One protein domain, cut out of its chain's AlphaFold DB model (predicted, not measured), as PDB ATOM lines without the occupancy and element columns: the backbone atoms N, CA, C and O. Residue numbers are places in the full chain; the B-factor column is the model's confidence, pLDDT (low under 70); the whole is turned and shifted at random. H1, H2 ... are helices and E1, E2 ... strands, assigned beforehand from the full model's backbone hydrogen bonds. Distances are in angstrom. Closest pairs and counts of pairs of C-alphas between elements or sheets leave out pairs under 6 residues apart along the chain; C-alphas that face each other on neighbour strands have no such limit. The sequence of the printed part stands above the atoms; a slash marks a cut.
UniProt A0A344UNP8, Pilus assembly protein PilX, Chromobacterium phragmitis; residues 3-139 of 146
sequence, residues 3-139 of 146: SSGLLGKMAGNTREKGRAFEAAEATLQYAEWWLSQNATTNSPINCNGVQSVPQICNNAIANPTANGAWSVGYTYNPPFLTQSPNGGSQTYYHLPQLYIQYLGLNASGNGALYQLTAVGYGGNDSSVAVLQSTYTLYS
ATOM      1  N   SER A   3     -69.975  39.172  61.471       65.50
ATOM      2  CA  SER A   3     -69.237  40.408  61.161       65.50
ATOM      3  C   SER A   3     -67.801  40.420  61.719       65.50
ATOM      4  O   SER A   3     -66.868  40.797  61.017       65.50
ATOM      5  N   SER A   4     -67.579  39.905  62.937       71.00
ATOM      6  CA  SER A   4     -66.265  39.941  63.609       71.00
ATOM      7  C   SER A   4     -65.170  39.155  62.875       71.00
ATOM      8  O   SER A   4     -64.016  39.573  62.862       71.00
ATOM      9  N   GLY A   5     -65.527  38.047  62.214       79.25
ATOM     10  CA  GLY A   5     -64.580  37.266  61.412       79.25
ATOM     11  C   GLY A   5     -64.157  37.969  60.119       79.25
ATOM     12  O   GLY A   5     -62.999  37.873  59.721       79.25
ATOM     13  N   LEU A   6     -65.068  38.711  59.478       82.81
ATOM     14  CA  LEU A   6     -64.754  39.510  58.290       82.81
ATOM     15  C   LEU A   6     -63.859  40.697  58.663       82.81
ATOM     16  O   LEU A   6     -62.827  40.908  58.033       82.81
ATOM     17  N   LEU A   7     -64.217  41.423  59.726       83.19
ATOM     18  CA  LEU A   7     -63.436  42.549  60.242       83.19
ATOM     19  C   LEU A   7     -62.017  42.117  60.637       83.19
ATOM     20  O   LEU A   7     -61.060  42.808  60.300       83.19
ATOM     21  N   GLY A   8     -61.863  40.946  61.264       80.38
ATOM     22  CA  GLY A   8     -60.551  40.385  61.600       80.38
ATOM     23  C   GLY A   8     -59.696  40.059  60.370       80.38
ATOM     24  O   GLY A   8     -58.505  40.360  60.353       80.38
ATOM     25  N   LYS A   9     -60.298  39.509  59.307       83.12
ATOM     26  CA  LYS A   9     -59.595  39.261  58.036       83.12
ATOM     27  C   LYS A   9     -59.203  40.559  57.333       83.12
ATOM     28  O   LYS A   9     -58.097  40.650  56.812       83.12
ATOM     29  N   MET A  10     -60.074  41.569  57.350       84.31
ATOM     30  CA  MET A  10     -59.741  42.882  56.795       84.31
ATOM     31  C   MET A  10     -58.606  43.547  57.576       84.31
ATOM     32  O   MET A  10     -57.661  44.010  56.952       84.31
ATOM     33  N   ALA A  11     -58.647  43.517  58.912       84.88
ATOM     34  CA  ALA A  11     -57.584  44.052  59.764       84.88
ATOM     35  C   ALA A  11     -56.244  43.318  59.574       84.88
ATOM     36  O   ALA A  11     -55.182  43.938  59.591       84.88
ATOM     37  N   GLY A  12     -56.282  42.000  59.358       85.62
ATOM     38  CA  GLY A  12     -55.101  41.222  58.988       85.62
ATOM     39  C   GLY A  12     -54.530  41.679  57.648       85.62
ATOM     40  O   GLY A  12     -53.365  42.054  57.573       85.62
ATOM     41  N   ASN A  13     -55.366  41.735  56.609       84.81
ATOM     42  CA  ASN A  13     -54.938  42.141  55.271       84.81
ATOM     43  C   ASN A  13     -54.405  43.582  55.227       84.81
ATOM     44  O   ASN A  13     -53.422  43.839  54.537       84.81
ATOM     45  N   THR A  14     -55.010  44.530  55.952       88.62
ATOM     46  CA  THR A  14     -54.498  45.910  56.015       88.62
ATOM     47  C   THR A  14     -53.154  45.979  56.731       88.62
ATOM     48  O   THR A  14     -52.266  46.694  56.269       88.62
ATOM     49  N   ARG A  15     -52.959  45.195  57.799       89.38
ATOM     50  CA  ARG A  15     -51.665  45.095  58.486       89.38
ATOM     51  C   ARG A  15     -50.578  44.523  57.577       89.38
ATOM     52  O   ARG A  15     -49.485  45.078  57.526       89.38
ATOM     53  N   GLU A  16     -50.863  43.439  56.855       88.12
ATOM     54  CA  GLU A  16     -49.883  42.838  55.938       88.12
ATOM     55  C   GLU A  16     -49.532  43.774  54.775       88.12
ATOM     56  O   GLU A  16     -48.364  43.873  54.404       88.12
ATOM     57  N   LYS A  17     -50.511  44.518  54.246       88.31
ATOM     58  CA  LYS A  17     -50.262  45.550  53.229       88.31
ATOM     59  C   LYS A  17     -49.434  46.720  53.760       88.31
ATOM     60  O   LYS A  17     -48.572  47.206  53.037       88.31
ATOM     61  N   GLY A  18     -49.656  47.143  55.006       90.88
ATOM     62  CA  GLY A  18     -48.836  48.171  55.653       90.88
ATOM     63  C   GLY A  18     -47.368  47.755  55.760       90.88
ATOM     64  O   GLY A  18     -46.485  48.527  55.410       90.88
ATOM     65  N   ARG A  19     -47.106  46.498  56.136       88.94
ATOM     66  CA  ARG A  19     -45.739  45.952  56.173       88.94
ATOM     67  C   ARG A  19     -45.089  45.856  54.797       88.94
ATOM     68  O   ARG A  19     -43.918  46.184  54.654       88.94
ATOM     69  N   ALA A  20     -45.844  45.419  53.788       89.81
ATOM     70  CA  ALA A  20     -45.356  45.381  52.412       89.81
ATOM     71  C   ALA A  20     -44.952  46.785  51.927       89.81
ATOM     72  O   ALA A  20     -43.918  46.942  51.282       89.81
ATOM     73  N   PHE A  21     -45.747  47.801  52.273       91.31
ATOM     74  CA  PHE A  21     -45.462  49.197  51.957       91.31
ATOM     75  C   PHE A  21     -44.195  49.701  52.662       91.31
ATOM     76  O   PHE A  21     -43.295  50.194  51.993       91.31
ATOM     77  N   GLU A  22     -44.072  49.489  53.974       91.31
ATOM     78  CA  GLU A  22     -42.886  49.879  54.752       91.31
ATOM     79  C   GLU A  22     -41.598  49.225  54.212       91.31
ATOM     80  O   GLU A  22     -40.567  49.882  54.055       91.31
ATOM     81  N   ALA A  23     -41.659  47.941  53.839       89.19
ATOM     82  CA  ALA A  23     -40.534  47.242  53.219       89.19
ATOM     83  C   ALA A  23     -40.157  47.829  51.846       89.19
ATOM     84  O   ALA A  23     -38.969  47.941  51.523       89.19
ATOM     85  N   ALA A  24     -41.147  48.219  51.037       90.81
ATOM     86  CA  ALA A  24     -40.912  48.882  49.758       90.81
ATOM     87  C   ALA A  24     -40.286  50.277  49.949       90.81
ATOM     88  O   ALA A  24     -39.348  50.621  49.230       90.81
ATOM     89  N   GLU A  25     -40.734  51.053  50.941       92.19
ATOM     90  CA  GLU A  25     -40.166  52.373  51.259       92.19
ATOM     91  C   GLU A  25     -38.708  52.281  51.713       92.19
ATOM     92  O   GLU A  25     -37.853  52.990  51.182       92.19
ATOM     93  N   ALA A  26     -38.390  51.366  52.634       91.38
ATOM     94  CA  ALA A  26     -37.013  51.148  53.081       91.38
ATOM     95  C   ALA A  26     -36.086  50.764  51.913       91.38
ATOM     96  O   ALA A  26     -34.926  51.175  51.847       91.38
ATOM     97  N   THR A  27     -36.618  49.999  50.960       91.69
ATOM     98  CA  THR A  27     -35.897  49.580  49.755       91.69
ATOM     99  C   THR A  27     -35.674  50.745  48.785       91.69
ATOM    100  O   THR A  27     -34.587  50.862  48.216       91.69
ATOM    101  N   LEU A  28     -36.654  51.645  48.626       91.75
ATOM    102  CA  LEU A  28     -36.479  52.882  47.855       91.75
ATOM    103  C   LEU A  28     -35.420  53.792  48.476       91.75
ATOM    104  O   LEU A  28     -34.526  54.245  47.767       91.75
ATOM    105  N   GLN A  29     -35.469  54.004  49.793       92.56
ATOM    106  CA  GLN A  29     -34.475  54.821  50.496       92.56
ATOM    107  C   GLN A  29     -33.057  54.264  50.317       92.56
ATOM    108  O   GLN A  29     -32.113  55.016  50.071       92.56
ATOM    109  N   TYR A  30     -32.900  52.938  50.374       91.69
ATOM    110  CA  TYR A  30     -31.626  52.286  50.075       91.69
ATOM    111  C   TYR A  30     -31.173  52.533  48.629       91.69
ATOM    112  O   TYR A  30     -30.002  52.831  48.397       91.69
ATOM    113  N   ALA A  31     -32.083  52.440  47.655       91.44
ATOM    114  CA  ALA A  31     -31.768  52.696  46.253       91.44
ATOM    115  C   ALA A  31     -31.333  54.154  46.008       91.44
ATOM    116  O   ALA A  31     -30.369  54.378  45.277       91.44
ATOM    117  N   GLU A  32     -31.974  55.134  46.653       91.06
ATOM    118  CA  GLU A  32     -31.573  56.549  46.596       91.06
ATOM    119  C   GLU A  32     -30.184  56.772  47.207       91.06
ATOM    120  O   GLU A  32     -29.312  57.383  46.582       91.06
ATOM    121  N   TRP A  33     -29.937  56.215  48.396       91.31
ATOM    122  CA  TRP A  33     -28.623  56.265  49.040       91.31
ATOM    123  C   TRP A  33     -27.537  55.617  48.173       91.31
ATOM    124  O   TRP A  33     -26.448  56.178  48.008       91.31
ATOM    125  N   TRP A  34     -27.823  54.459  47.575       91.50
ATOM    126  CA  TRP A  34     -26.880  53.762  46.709       91.50
ATOM    127  C   TRP A  34     -26.575  54.575  45.446       91.50
ATOM    128  O   TRP A  34     -25.401  54.756  45.111       91.50
ATOM    129  N   LEU A  35     -27.609  55.127  44.797       89.56
ATOM    130  CA  LEU A  35     -27.473  56.004  43.633       89.56
ATOM    131  C   LEU A  35     -26.619  57.231  43.942       89.56
ATOM    132  O   LEU A  35     -25.728  57.554  43.161       89.56
ATOM    133  N   SER A  36     -26.833  57.879  45.090       87.69
ATOM    134  CA  SER A  36     -26.084  59.085  45.464       87.69
ATOM    135  C   SER A  36     -24.565  58.874  45.535       87.69
ATOM    136  O   SER A  36     -23.804  59.810  45.307       87.69
ATOM    137  N   GLN A  37     -24.119  57.643  45.791       86.88
ATOM    138  CA  GLN A  37     -22.699  57.298  45.892       86.88
ATOM    139  C   GLN A  37     -22.124  56.670  44.620       86.88
ATOM    140  O   GLN A  37     -20.922  56.757  44.390       86.88
ATOM    141  N   ASN A  38     -22.958  56.010  43.812       85.25
ATOM    142  CA  ASN A  38     -22.498  55.113  42.748       85.25
ATOM    143  C   ASN A  38     -22.923  55.541  41.338       85.25
ATOM    144  O   ASN A  38     -22.494  54.921  40.364       85.25
ATOM    145  N   ALA A  39     -23.735  56.595  41.202       78.50
ATOM    146  CA  ALA A  39     -24.250  57.052  39.910       78.50
ATOM    147  C   ALA A  39     -23.171  57.574  38.946       78.50
ATOM    148  O   ALA A  39     -23.388  57.577  37.740       78.50
ATOM    149  N   THR A  40     -22.013  58.021  39.443       73.56
ATOM    150  CA  THR A  40     -20.917  58.530  38.597       73.56
ATOM    151  C   THR A  40     -19.970  57.433  38.115       73.56
ATOM    152  O   THR A  40     -19.299  57.611  37.100       73.56
ATOM    153  N   THR A  41     -19.903  56.306  38.826       76.12
ATOM    154  CA  THR A  41     -19.002  55.183  38.529       76.12
ATOM    155  C   THR A  41     -19.698  54.044  37.792       76.12
ATOM    156  O   THR A  41     -19.039  53.286  37.085       76.12
ATOM    157  N   ASN A  42     -21.024  53.927  37.917       79.62
ATOM    158  CA  ASN A  42     -21.814  52.916  37.223       79.62
ATOM    159  C   ASN A  42     -22.488  53.524  35.994       79.62
ATOM    160  O   ASN A  42     -23.344  54.397  36.102       79.62
ATOM    161  N   SER A  43     -22.110  53.036  34.813       81.50
ATOM    162  CA  SER A  43     -22.817  53.363  33.572       81.50
ATOM    163  C   SER A  43     -24.080  52.501  33.427       81.50
ATOM    164  O   SER A  43     -24.078  51.360  33.893       81.50
ATOM    165  N   PRO A  44     -25.145  52.997  32.770       85.00
ATOM    166  CA  PRO A  44     -26.356  52.215  32.544       85.00
ATOM    167  C   PRO A  44     -26.079  50.960  31.700       85.00
ATOM    168  O   PRO A  44     -25.459  51.047  30.639       85.00
ATOM    169  N   ILE A  45     -26.577  49.805  32.141       88.38
ATOM    170  CA  ILE A  45     -26.484  48.518  31.433       88.38
ATOM    171  C   ILE A  45     -27.875  47.962  31.111       88.38
ATOM    172  O   ILE A  45     -28.874  48.378  31.690       88.38
ATOM    173  N   ASN A  46     -27.972  46.993  30.201       88.56
ATOM    174  CA  ASN A  46     -29.234  46.285  29.966       88.56
ATOM    175  C   ASN A  46     -29.407  45.168  31.003       88.56
ATOM    176  O   ASN A  46     -28.698  44.160  30.971       88.56
ATOM    177  N   CYS A  47     -30.359  45.338  31.914       86.94
ATOM    178  CA  CYS A  47     -30.657  44.370  32.960       86.94
ATOM    179  C   CYS A  47     -31.571  43.265  32.418       86.94
ATOM    180  O   CYS A  47     -32.768  43.478  32.237       86.94
ATOM    181  N   ASN A  48     -31.007  42.075  32.195       84.06
ATOM    182  CA  ASN A  48     -31.718  40.905  31.652       84.06
ATOM    183  C   ASN A  48     -31.962  39.791  32.690       84.06
ATOM    184  O   ASN A  48     -32.207  38.644  32.327       84.06
ATOM    185  N   GLY A  49     -31.889  40.107  33.984       86.00
ATOM    186  CA  GLY A  49     -32.114  39.135  35.052       86.00
ATOM    187  C   GLY A  49     -31.986  39.730  36.451       86.00
ATOM    188  O   GLY A  49     -31.786  40.942  36.608       86.00
ATOM    189  N   VAL A  50     -32.085  38.864  37.460       86.00
ATOM    190  CA  VAL A  50     -31.810  39.215  38.858       86.00
ATOM    191  C   VAL A  50     -30.318  39.509  39.013       86.00
ATOM    192  O   VAL A  50     -29.470  38.717  38.606       86.00
ATOM    193  N   GLN A  51     -30.002  40.661  39.586       86.81
ATOM    194  CA  GLN A  51     -28.645  41.151  39.778       86.81
ATOM    195  C   GLN A  51     -28.137  40.768  41.171       86.81
ATOM    196  O   GLN A  51     -28.867  40.884  42.157       86.81
ATOM    197  N   SER A  52     -26.874  40.350  41.267       84.75
ATOM    198  CA  SER A  52     -26.209  40.081  42.555       84.75
ATOM    199  C   SER A  52     -25.730  41.351  43.263       84.75
ATOM    200  O   SER A  52     -25.423  41.310  44.449       84.75
ATOM    201  N   VAL A  53     -25.658  42.467  42.537       86.00
ATOM    202  CA  VAL A  53     -25.263  43.796  43.022       86.00
ATOM    203  C   VAL A  53     -26.279  44.801  42.464       86.00
ATOM    204  O   VAL A  53     -26.765  44.587  41.351       86.00
ATOM    205  N   PRO A  54     -26.642  45.878  43.179       86.00
ATOM    206  CA  PRO A  54     -27.438  46.960  42.599       86.00
ATOM    207  C   PRO A  54     -26.738  47.538  41.363       86.00
ATOM    208  O   PRO A  54     -25.533  47.779  41.385       86.00
ATOM    209  N   GLN A  55     -27.482  47.717  40.273       89.50
ATOM    210  CA  GLN A  55     -26.996  48.223  38.984       89.50
ATOM    211  C   GLN A  55     -28.017  49.204  38.401       89.50
ATOM    212  O   GLN A  55     -29.205  49.139  38.723       89.50
ATOM    213  N   ILE A  56     -27.551  50.101  37.531       91.12
ATOM    214  CA  ILE A  56     -28.403  51.053  36.810       91.12
ATOM    215  C   ILE A  56     -28.815  50.412  35.486       91.12
ATOM    216  O   ILE A  56     -27.970  50.098  34.650       91.12
ATOM    217  N   CYS A  57     -30.115  50.235  35.286       90.62
ATOM    218  CA  CYS A  57     -30.682  49.601  34.107       90.62
ATOM    219  C   CYS A  57     -31.100  50.648  33.066       90.62
ATOM    220  O   CYS A  57     -31.747  51.638  33.396       90.62
ATOM    221  N   ASN A  58     -30.770  50.432  31.795       90.50
ATOM    222  CA  ASN A  58     -31.194  51.304  30.693       90.50
ATOM    223  C   ASN A  58     -32.569  50.905  30.123       90.50
ATOM    224  O   ASN A  58     -33.273  51.712  29.524       90.50
ATOM    225  N   ASN A  59     -32.966  49.648  30.307       89.75
ATOM    226  CA  ASN A  59     -34.261  49.127  29.894       89.75
ATOM    227  C   ASN A  59     -35.328  49.335  30.976       89.75
ATOM    228  O   ASN A  59     -35.051  49.267  32.174       89.75
ATOM    229  N   ALA A  60     -36.573  49.532  30.543       84.00
ATOM    230  CA  ALA A  60     -37.721  49.514  31.437       84.00
ATOM    231  C   ALA A  60     -38.042  48.083  31.883       84.00
ATOM    232  O   ALA A  60     -37.898  47.127  31.114       84.00
ATOM    233  N   ILE A  61     -38.524  47.943  33.115       84.69
ATOM    234  CA  ILE A  61     -39.119  46.688  33.572       84.69
ATOM    235  C   ILE A  61     -40.440  46.454  32.824       84.69
ATOM    236  O   ILE A  61     -41.292  47.336  32.758       84.69
ATOM    237  N   ALA A  62     -40.616  45.261  32.248       82.06
ATOM    238  CA  ALA A  62     -41.787  44.959  31.420       82.06
ATOM    239  C   ALA A  62     -43.102  44.944  32.221       82.06
ATOM    240  O   ALA A  62     -44.133  45.362  31.708       82.06
ATOM    241  N   ASN A  63     -43.065  44.470  33.472       80.00
ATOM    242  CA  ASN A  63     -44.236  44.357  34.345       80.00
ATOM    243  C   ASN A  63     -43.887  44.788  35.781       80.00
ATOM    244  O   ASN A  63     -43.653  43.929  36.633       80.00
ATOM    245  N   PRO A  64     -43.850  46.101  36.078       77.06
ATOM    246  CA  PRO A  64     -43.537  46.593  37.422       77.06
ATOM    247  C   PRO A  64     -44.595  46.189  38.458       77.06
ATOM    248  O   PRO A  64     -44.289  46.033  39.630       77.06
ATOM    249  N   THR A  65     -45.844  45.972  38.048       77.31
ATOM    250  CA  THR A  65     -46.965  45.645  38.945       77.31
ATOM    251  C   THR A  65     -47.158  44.146  39.178       77.31
ATOM    252  O   THR A  65     -48.195  43.737  39.701       77.31
ATOM    253  N   ALA A  66     -46.204  43.304  38.770       71.62
ATOM    254  CA  ALA A  66     -46.329  41.861  38.928       71.62
ATOM    255  C   ALA A  66     -46.501  41.471  40.410       71.62
ATOM    256  O   ALA A  66     -45.684  41.827  41.259       71.62
ATOM    257  N   ASN A  67     -47.551  40.698  40.709       66.88
ATOM    258  CA  ASN A  67     -47.742  40.061  42.013       66.88
ATOM    259  C   ASN A  67     -46.781  38.869  42.124       66.88
ATOM    260  O   ASN A  67     -47.121  37.744  41.763       66.88
ATOM    261  N   GLY A  68     -45.551  39.126  42.558       73.00
ATOM    262  CA  GLY A  68     -44.532  38.092  42.731       73.00
ATOM    263  C   GLY A  68     -43.123  38.650  42.615       73.00
ATOM    264  O   GLY A  68     -42.949  39.838  42.349       73.00
ATOM    265  N   ALA A  69     -42.125  37.793  42.839       76.19
ATOM    266  CA  ALA A  69     -40.725  38.149  42.637       76.19
ATOM    267  C   ALA A  69     -40.494  38.539  41.169       76.19
ATOM    268  O   ALA A  69     -40.796  37.770  40.253       76.19
ATOM    269  N   TRP A  70     -39.961  39.735  40.945       86.75
ATOM    270  CA  TRP A  70     -39.503  40.160  39.636       86.75
ATOM    271  C   TRP A  70     -38.347  39.273  39.175       86.75
ATOM    272  O   TRP A  70     -37.419  38.963  39.927       86.75
ATOM    273  N   SER A  71     -38.386  38.901  37.896       83.62
ATOM    274  CA  SER A  71     -37.300  38.191  37.214       83.62
ATOM    275  C   SER A  71     -36.099  39.090  36.903       83.62
ATOM    276  O   SER A  71     -35.070  38.600  36.440       83.62
ATOM    277  N   VAL A  72     -36.222  40.398  37.156       86.12
ATOM    278  CA  VAL A  72     -35.199  41.421  36.935       86.12
ATOM    279  C   VAL A  72     -35.093  42.354  38.138       86.12
ATOM    280  O   VAL A  72     -36.087  42.622  38.808       86.12
ATOM    281  N   GLY A  73     -33.892  42.876  38.390       86.75
ATOM    282  CA  GLY A  73     -33.622  43.802  39.495       86.75
ATOM    283  C   GLY A  73     -32.747  43.196  40.587       86.75
ATOM    284  O   GLY A  73     -32.219  42.098  40.440       86.75
ATOM    285  N   TYR A  74     -32.559  43.929  41.675       90.38
ATOM    286  CA  TYR A  74     -31.711  43.533  42.794       90.38
ATOM    287  C   TYR A  74     -32.563  43.196  44.016       90.38
ATOM    288  O   TYR A  74     -33.500  43.918  44.346       90.38
ATOM    289  N   THR A  75     -32.232  42.101  44.697       90.94
ATOM    290  CA  THR A  75     -32.943  41.684  45.913       90.94
ATOM    291  C   THR A  75     -32.277  42.315  47.125       90.94
ATOM    292  O   THR A  75     -31.111  42.044  47.407       90.94
ATOM    293  N   TYR A  76     -33.016  43.151  47.847       88.06
ATOM    294  CA  TYR A  76     -32.521  43.803  49.050       88.06
ATOM    295  C   TYR A  76     -32.830  42.937  50.272       88.06
ATOM    296  O   TYR A  76     -33.989  42.670  50.584       88.06
ATOM    297  N   ASN A  77     -31.784  42.489  50.968       86.81
ATOM    298  CA  ASN A  77     -31.905  41.683  52.181       86.81
ATOM    299  C   ASN A  77     -31.376  42.451  53.403       86.81
ATOM    300  O   ASN A  77     -30.204  42.302  53.760       86.81
ATOM    301  N   PRO A  78     -32.194  43.306  54.035       81.00
ATOM    302  CA  PRO A  78     -31.809  43.944  55.282       81.00
ATOM    303  C   PRO A  78     -31.790  42.912  56.424       81.00
ATOM    304  O   PRO A  78     -32.627  42.012  56.458       81.00
ATOM    305  N   PRO A  79     -30.903  43.071  57.422       79.94
ATOM    306  CA  PRO A  79     -30.708  42.090  58.498       79.94
ATOM    307  C   PRO A  79     -31.939  41.877  59.395       79.94
ATOM    308  O   PRO A  79     -31.988  40.913  60.154       79.94
ATOM    309  N   PHE A  80     -32.931  42.767  59.322       77.81
ATOM    310  CA  PHE A  80     -34.161  42.713  60.114       77.81
ATOM    311  C   PHE A  80     -35.326  42.013  59.391       77.81
ATOM    312  O   PHE A  80     -36.365  41.783  60.006       77.81
ATOM    313  N   LEU A  81     -35.182  41.672  58.101       80.94
ATOM    314  CA  LEU A  81     -36.199  40.941  57.342       80.94
ATOM    315  C   LEU A  81     -35.878  39.447  57.322       80.94
ATOM    316  O   LEU A  81     -34.800  39.027  56.920       80.94
ATOM    317  N   THR A  82     -36.847  38.628  57.730       84.44
ATOM    318  CA  THR A  82     -36.757  37.166  57.628       84.44
ATOM    319  C   THR A  82     -37.723  36.669  56.560       84.44
ATOM    320  O   THR A  82     -38.936  36.848  56.690       84.44
ATOM    321  N   GLN A  83     -37.199  36.028  55.516       84.94
ATOM    322  CA  GLN A  83     -38.014  35.400  54.478       84.94
ATOM    323  C   GLN A  83     -38.506  34.017  54.939       84.94
ATOM    324  O   GLN A  83     -37.707  33.174  55.340       84.94
ATOM    325  N   SER A  84     -39.811  33.764  54.839       83.88
ATOM    326  CA  SER A  84     -40.417  32.438  55.006       83.88
ATOM    327  C   SER A  84     -41.543  32.250  53.982       83.88
ATOM    328  O   SER A  84     -42.627  32.811  54.160       83.88
ATOM    329  N   PRO A  85     -41.337  31.422  52.939       75.62
ATOM    330  CA  PRO A  85     -42.378  31.106  51.956       75.62
ATOM    331  C   PRO A  85     -43.584  30.385  52.574       75.62
ATOM    332  O   PRO A  85     -44.696  30.469  52.064       75.62
ATOM    333  N   ASN A  86     -43.367  29.691  53.697       77.38
ATOM    334  CA  ASN A  86     -44.382  28.908  54.404       77.38
ATOM    335  C   ASN A  86     -45.135  29.727  55.467       77.38
ATOM    336  O   ASN A  86     -45.947  29.180  56.214       77.38
ATOM    337  N   GLY A  87     -44.858  31.033  55.554       70.31
ATOM    338  CA  GLY A  87     -45.403  31.911  56.580       70.31
ATOM    339  C   GLY A  87     -44.745  31.726  57.952       70.31
ATOM    340  O   GLY A  87     -43.843  30.907  58.145       70.31
ATOM    341  N   GLY A  88     -45.169  32.552  58.906       72.06
ATOM    342  CA  GLY A  88     -44.563  32.658  60.231       72.06
ATOM    343  C   GLY A  88     -44.907  33.986  60.908       72.06
ATOM    344  O   GLY A  88     -45.410  34.920  60.280       72.06
ATOM    345  N   SER A  89     -44.664  34.082  62.218       70.38
ATOM    346  CA  SER A  89     -44.806  35.357  62.928       70.38
ATOM    347  C   SER A  89     -43.652  36.279  62.538       70.38
ATOM    348  O   SER A  89     -42.497  35.908  62.717       70.38
ATOM    349  N   GLN A  90     -43.964  37.478  62.031       74.25
ATOM    350  CA  GLN A  90     -42.982  38.496  61.613       74.25
ATOM    351  C   GLN A  90     -42.091  38.087  60.424       74.25
ATOM    352  O   GLN A  90     -41.021  38.653  60.227       74.25
ATOM    353  N   THR A  91     -42.536  37.126  59.614       84.25
ATOM    354  CA  THR A  91     -41.828  36.716  58.395       84.25
ATOM    355  C   THR A  91     -42.478  37.291  57.144       84.25
ATOM    356  O   THR A  91     -43.684  37.546  57.117       84.25
ATOM    357  N   TYR A  92     -41.681  37.417  56.092       84.12
ATOM    358  CA  TYR A  92     -42.066  37.957  54.794       84.12
ATOM    359  C   TYR A  92     -42.104  36.834  53.759       84.12
ATOM    360  O   TYR A  92     -41.266  35.935  53.791       84.12
ATOM    361  N   TYR A  93     -43.064  36.873  52.839       84.12
ATOM    362  CA  TYR A  93     -43.217  35.844  51.808       84.12
ATOM    363  C   TYR A  93     -42.013  35.825  50.845       84.12
ATOM    364  O   TYR A  93     -41.416  34.777  50.586       84.12
ATOM    365  N   HIS A  94     -41.584  37.012  50.411       86.50
ATOM    366  CA  HIS A  94     -40.358  37.238  49.648       86.50
ATOM    367  C   HIS A  94     -39.574  38.428  50.204       86.50
ATOM    368  O   HIS A  94     -40.127  39.305  50.868       86.50
ATOM    369  N   LEU A  95     -38.272  38.444  49.922       88.00
ATOM    370  CA  LEU A  95     -37.435  39.617  50.150       88.00
ATOM    371  C   LEU A  95     -37.837  40.736  49.179       88.00
ATOM    372  O   LEU A  95     -38.194  40.435  48.036       88.00
ATOM    373  N   PRO A  96     -37.781  42.008  49.603       90.00
ATOM    374  CA  PRO A  96     -38.083  43.120  48.722       90.00
ATOM    375  C   PRO A  96     -37.049  43.226  47.598       90.00
ATOM    376  O   PRO A  96     -35.883  42.844  47.742       90.00
ATOM    377  N   GLN A  97     -37.481  43.762  46.463       91.06
ATOM    378  CA  GLN A  97     -36.625  43.952  45.297       91.06
ATOM    379  C   GLN A  97     -36.661  45.403  44.838       91.06
ATOM    380  O   GLN A  97     -37.652  46.109  45.020       91.06
ATOM    381  N   LEU A  98     -35.561  45.839  44.232       92.00
ATOM    382  CA  LEU A  98     -35.401  47.165  43.660       92.00
ATOM    383  C   LEU A  98     -34.992  47.082  42.198       92.00
ATOM    384  O   LEU A  98     -34.248  46.195  41.776       92.00
ATOM    385  N   TYR A  99     -35.445  48.064  41.439       92.38
ATOM    386  CA  TYR A  99     -35.103  48.263  40.049       92.38
ATOM    387  C   TYR A  99     -34.815  49.741  39.823       92.38
ATOM    388  O   TYR A  99     -35.659  50.598  40.086       92.38
ATOM    389  N   ILE A 100     -33.610  50.040  39.351       92.19
ATOM    390  CA  ILE A 100     -33.168  51.400  39.063       92.19
ATOM    391  C   ILE A 100     -33.110  51.537  37.552       92.19
ATOM    392  O   ILE A 100     -32.277  50.906  36.910       92.19
ATOM    393  N   GLN A 101     -33.978  52.363  36.988       91.69
ATOM    394  CA  GLN A 101     -34.007  52.661  35.566       91.69
ATOM    395  C   GLN A 101     -33.422  54.048  35.304       91.69
ATOM    396  O   GLN A 101     -33.801  55.017  35.953       91.69
ATOM    397  N   TYR A 102     -32.543  54.167  34.318       91.06
ATOM    398  CA  TYR A 102     -32.101  55.451  33.792       91.06
ATOM    399  C   TYR A 102     -33.108  55.976  32.761       91.06
ATOM    400  O   TYR A 102     -33.466  55.264  31.825       91.06
ATOM    401  N   LEU A 103     -33.583  57.211  32.942       87.94
ATOM    402  CA  LEU A 103     -34.537  57.856  32.030       87.94
ATOM    403  C   LEU A 103     -33.870  58.840  31.060       87.94
ATOM    404  O   LEU A 103     -34.460  59.172  30.035       87.94
ATOM    405  N   GLY A 104     -32.659  59.310  31.370       85.62
ATOM    406  CA  GLY A 104     -31.932  60.286  30.559       85.62
ATOM    407  C   GLY A 104     -31.472  61.503  31.355       85.62
ATOM    408  O   GLY A 104     -31.460  61.503  32.585       85.62
ATOM    409  N   LEU A 105     -31.069  62.556  30.644       84.38
ATOM    410  CA  LEU A 105     -30.702  63.844  31.234       84.38
ATOM    411  C   LEU A 105     -31.912  64.784  31.295       84.38
ATOM    412  O   LEU A 105     -32.847  64.675  30.502       84.38
ATOM    413  N   ASN A 106     -31.884  65.734  32.229       81.38
ATOM    414  CA  ASN A 106     -32.871  66.802  32.308       81.38
ATOM    415  C   ASN A 106     -32.738  67.750  31.107       81.38
ATOM    416  O   ASN A 106     -31.716  67.768  30.424       81.38
ATOM    417  N   ALA A 107     -33.759  68.577  30.869       74.44
ATOM    418  CA  ALA A 107     -33.782  69.514  29.740       74.44
ATOM    419  C   ALA A 107     -32.569  70.469  29.698       74.44
ATOM    420  O   ALA A 107     -32.237  71.001  28.644       74.44
ATOM    421  N   SER A 108     -31.902  70.677  30.836       74.00
ATOM    422  CA  SER A 108     -30.705  71.512  30.965       74.00
ATOM    423  C   SER A 108     -29.381  70.749  30.808       74.00
ATOM    424  O   SER A 108     -28.335  71.377  30.904       74.00
ATOM    425  N   GLY A 109     -29.397  69.424  30.618       72.56
ATOM    426  CA  GLY A 109     -28.199  68.582  30.483       72.56
ATOM    427  C   GLY A 109     -27.367  68.405  31.762       72.56
ATOM    428  O   GLY A 109     -26.301  67.799  31.718       72.56
ATOM    429  N   ASN A 110     -27.846  68.909  32.903       75.31
ATOM    430  CA  ASN A 110     -27.071  69.044  34.144       75.31
ATOM    431  C   ASN A 110     -27.493  68.057  35.243       75.31
ATOM    432  O   ASN A 110     -26.889  68.025  36.315       75.31
ATOM    433  N   GLY A 111     -28.544  67.271  35.009       80.62
ATOM    434  CA  GLY A 111     -29.029  66.282  35.966       80.62
ATOM    435  C   GLY A 111     -29.473  65.000  35.282       80.62
ATOM    436  O   GLY A 111     -30.180  65.050  34.282       80.62
ATOM    437  N   ALA A 112     -29.062  63.862  35.826       86.69
ATOM    438  CA  ALA A 112     -29.499  62.543  35.396       86.69
ATOM    439  C   ALA A 112     -30.812  62.174  36.102       86.69
ATOM    440  O   ALA A 112     -30.898  62.249  37.330       86.69
ATOM    441  N   LEU A 113     -31.829  61.789  35.330       89.81
ATOM    442  CA  LEU A 113     -33.099  61.285  35.834       89.81
ATOM    443  C   LEU A 113     -33.057  59.765  35.942       89.81
ATOM    444  O   LEU A 113     -32.727  59.060  34.986       89.81
ATOM    445  N   TYR A 114     -33.483  59.281  37.099       91.44
ATOM    446  CA  TYR A 114     -33.644  57.874  37.398       91.44
ATOM    447  C   TYR A 114     -35.073  57.612  37.859       91.44
ATOM    448  O   TYR A 114     -35.663  58.399  38.598       91.44
ATOM    449  N   GLN A 115     -35.628  56.484  37.443       92.19
ATOM    450  CA  GLN A 115     -36.865  55.940  37.974       92.19
ATOM    451  C   GLN A 115     -36.524  54.743  38.847       92.19
ATOM    452  O   GLN A 115     -35.986  53.740  38.384       92.19
ATOM    453  N   LEU A 116     -36.842  54.858  40.125       92.56
ATOM    454  CA  LEU A 116     -36.652  53.821  41.115       92.56
ATOM    455  C   LEU A 116     -37.990  53.127  41.292       92.56
ATOM    456  O   LEU A 116     -38.998  53.766  41.582       92.56
ATOM    457  N   THR A 117     -37.999  51.818  41.116       92.56
ATOM    458  CA  THR A 117     -39.171  50.993  41.389       92.56
ATOM    459  C   THR A 117     -38.774  49.984  42.450       92.56
ATOM    460  O   THR A 117     -37.782  49.280  42.283       92.56
ATOM    461  N   ALA A 118     -39.519  49.919  43.543       91.88
ATOM    462  CA  ALA A 118     -39.321  48.921  44.580       91.88
ATOM    463  C   ALA A 118     -40.597  48.120  44.776       91.88
ATOM    464  O   ALA A 118     -41.703  48.654  44.693       91.88
ATOM    465  N   VAL A 119     -40.430  46.842  45.075       91.00
ATOM    466  CA  VAL A 119     -41.517  45.954  45.461       91.00
ATOM    467  C   VAL A 119     -41.233  45.391  46.842       91.00
ATOM    468  O   VAL A 119     -40.144  44.891  47.121       91.00
ATOM    469  N   GLY A 120     -42.229  45.499  47.714       90.06
ATOM    470  CA  GLY A 120     -42.247  44.909  49.040       90.06
ATOM    471  C   GLY A 120     -43.340  43.854  49.136       90.06
ATOM    472  O   GLY A 120     -44.412  43.977  48.536       90.06
ATOM    473  N   TYR A 121     -43.065  42.815  49.912       88.88
ATOM    474  CA  TYR A 121     -43.989  41.713  50.165       88.88
ATOM    475  C   TYR A 121     -44.406  41.737  51.633       88.88
ATOM    476  O   TYR A 121     -43.660  42.200  52.483       88.88
ATOM    477  N   GLY A 122     -45.606  41.271  51.943       85.81
ATOM    478  CA  GLY A 122     -46.080  41.048  53.305       85.81
ATOM    479  C   GLY A 122     -45.909  39.583  53.701       85.81
ATOM    480  O   GLY A 122     -45.098  38.855  53.129       85.81
ATOM    481  N   GLY A 123     -46.717  39.116  54.654       83.12
ATOM    482  CA  GLY A 123     -46.690  37.717  55.099       83.12
ATOM    483  C   GLY A 123     -47.282  36.688  54.120       83.12
ATOM    484  O   GLY A 123     -47.293  35.505  54.448       83.12
ATOM    485  N   ASN A 124     -47.810  37.099  52.960       81.38
ATOM    486  CA  ASN A 124     -48.382  36.208  51.940       81.38
ATOM    487  C   ASN A 124     -48.200  36.754  50.507       81.38
ATOM    488  O   ASN A 124     -47.843  37.917  50.316       81.38
ATOM    489  N   ASP A 125     -48.489  35.913  49.511       80.69
ATOM    490  CA  ASP A 125     -48.394  36.200  48.067       80.69
ATOM    491  C   ASP A 125     -49.293  37.351  47.576       80.69
ATOM    492  O   ASP A 125     -49.033  37.972  46.549       80.69
ATOM    493  N   SER A 126     -50.354  37.637  48.324       82.44
ATOM    494  CA  SER A 126     -51.400  38.598  47.979       82.44
ATOM    495  C   SER A 126     -51.162  39.981  48.594       82.44
ATOM    496  O   SER A 126     -51.836  40.950  48.235       82.44
ATOM    497  N   SER A 127     -50.224  40.093  49.537       86.62
ATOM    498  CA  SER A 127     -49.851  41.349  50.188       86.62
ATOM    499  C   SER A 127     -48.594  41.892  49.535       86.62
ATOM    500  O   SER A 127     -47.505  41.771  50.080       86.62
ATOM    501  N   VAL A 128     -48.744  42.471  48.349       89.06
ATOM    502  CA  VAL A 128     -47.644  43.092  47.602       89.06
ATOM    503  C   VAL A 128     -47.890  44.592  47.525       89.06
ATOM    504  O   VAL A 128     -49.022  45.032  47.308       89.06
ATOM    505  N   ALA A 129     -46.833  45.376  47.711       89.81
ATOM    506  CA  ALA A 129     -46.835  46.812  47.482       89.81
ATOM    507  C   ALA A 129     -45.714  47.153  46.503       89.81
ATOM    508  O   ALA A 129     -44.564  46.780  46.718       89.81
ATOM    509  N   VAL A 130     -46.057  47.862  45.430       91.31
ATOM    510  CA  VAL A 130     -45.090  48.375  44.458       91.31
ATOM    511  C   VAL A 130     -45.080  49.885  44.575       91.31
ATOM    512  O   VAL A 130     -46.129  50.520  44.467       91.31
ATOM    513  N   LEU A 131     -43.899  50.448  44.799       91.75
ATOM    514  CA  LEU A 131     -43.674  51.881  44.876       91.75
ATOM    515  C   LEU A 131     -42.753  52.317  43.751       91.75
ATOM    516  O   LEU A 131     -41.785  51.633  43.415       91.75
ATOM    517  N   GLN A 132     -43.058  53.477  43.187       91.50
ATOM    518  CA  GLN A 132     -42.270  54.086  42.134       91.50
ATOM    519  C   GLN A 132     -41.960  55.528  42.517       91.50
ATOM    520  O   GLN A 132     -42.865  56.296  42.840       91.50
ATOM    521  N   SER A 133     -40.682  55.884  42.466       92.06
ATOM    522  CA  SER A 133     -40.172  57.226  42.727       92.06
ATOM    523  C   SER A 133     -39.282  57.667  41.570       92.06
ATOM    524  O   SER A 133     -38.585  56.857  40.958       92.06
ATOM    525  N   THR A 134     -39.302  58.955  41.249       90.88
ATOM    526  CA  THR A 134     -38.374  59.555  40.286       90.88
ATOM    527  C   THR A 134     -37.341  60.367  41.042       90.88
ATOM    528  O   THR A 134     -37.689  61.326  41.729       90.88
ATOM    529  N   TYR A 135     -36.073  60.007  40.882       87.81
ATOM    530  CA  TYR A 135     -34.952  60.655  41.538       87.81
ATOM    531  C   TYR A 135     -34.079  61.358  40.503       87.81
ATOM    532  O   TYR A 135     -33.713  60.778  39.480       87.81
ATOM    533  N   THR A 136     -33.728  62.614  40.764       86.75
ATOM    534  CA  THR A 136     -32.862  63.400  39.882       86.75
ATOM    535  C   THR A 136     -31.557  63.714  40.586       86.75
ATOM    536  O   THR A 136     -31.562  64.390  41.615       86.75
ATOM    537  N   LEU A 137     -30.445  63.269  40.012       83.69
ATOM    538  CA  LEU A 137     -29.119  63.547  40.541       83.69
ATOM    539  C   LEU A 137     -28.473  64.656  39.714       83.69
ATOM    540  O   LEU A 137     -28.239  64.490  38.515       83.69
ATOM    541  N   TYR A 138     -28.200  65.792  40.349       80.88
ATOM    542  CA  TYR A 138     -27.503  66.906  39.714       80.88
ATOM    543  C   TYR A 138     -25.998  66.658  39.727       80.88
ATOM    544  O   TYR A 138     -25.435  66.281  40.754       80.88
ATOM    545  N   SER A 139     -25.341  66.910  38.598       68.56
ATOM    546  CA  SER A 139     -23.887  67.015  38.572       68.56
ATOM    547  C   SER A 139     -23.487  68.458  38.864       68.56
ATOM    548  O   SER A 139     -24.059  69.391  38.303       68.56
TER     549      SER A 139
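What this domain is: This is residues 3 to 139 of the 146 residues of the protein "Pilus assembly protein PilX" of Chromobacterium phragmitis (UniProt A0A344UNP8). A twisted sheet of four antiparallel strands has one long helix, H1, packed slantwise over one face. The first residues of H1, 3 to 11, stick out past the body as a free arm, and a long loop, residues 39 to 72, is tied to E1 and E2 by two short pairings. The 137 printed residues include one named helix and four named strands, in the chain order H1 E1 E2 E3 E4; the sheet's order is E1 - E2 - E3 - E4, and the class is mixed, helices and strands. The whole is compact, with a radius of gyration of the C-alphas of 16.5 A, yet elongated, spanning 58 by 28 by 26 A.

Where its parts are: The sheet's longest strands are E3, residues 111 to 121, 32.1 A from first to last C-alpha, and E4, residues 128 to 138, 32.2 A. C-alpha 138 is at (-27.503, 66.906, 39.714). E2, residues 97 to 105, measures 25.1 A, and E1, residues 73 to 75, measures 6.8 A. H1, residues 3 to 38, measures 52.3 A, from C-alpha 3 at (-69.237, 40.408, 61.161) to C-alpha 38 at (-22.498, 55.113, 42.748).

How they stand to each other: E1 to E4 form a meander, each strand the antiparallel neighbour of the one before. E3 and E4 are a hairpin, their directions at 163 degrees, with N 116 and O 133 at 2.8 A, within hydrogen-bond range. The hairpin E2 and E3 also stands at 163 degrees, with N 101 and O 115 at 2.8 A. In the hairpin E1 and E2, at 144 degrees, N 74 and O 98 are 2.8 A apart. The edge strands E1 and E4 are apart. H1 is on the sheet, at a height over the sheet of 6.8 A, and lies over E2, E3 and E4. On the local plane its line and that of E3 stand at 32 degrees, only just slantwise to the strands. The closest C-alphas of H1 and E3 are those of Ala 24 and Gly 120, 4.3 A; of H1 and E4, those of Phe 21 and Ala 129, 5.3 A. In H1, 31 of 32 O i to N i+4 pairs are within hydrogen-bond range.

The domain as a whole: The C-alphas of Ser 3 and Gly 109, the two farthest apart, are 58.5 A from each other. Without residues 3 to 11, which stand free, the body spans 49 by 25 by 25 A. The printed part has no cut. The links H1 to E1 and E1 to E2 are long, with 34 and 21 residues. The mean pLDDT of the printed part is 85.0; residues 3, 67 and 139 are under 70.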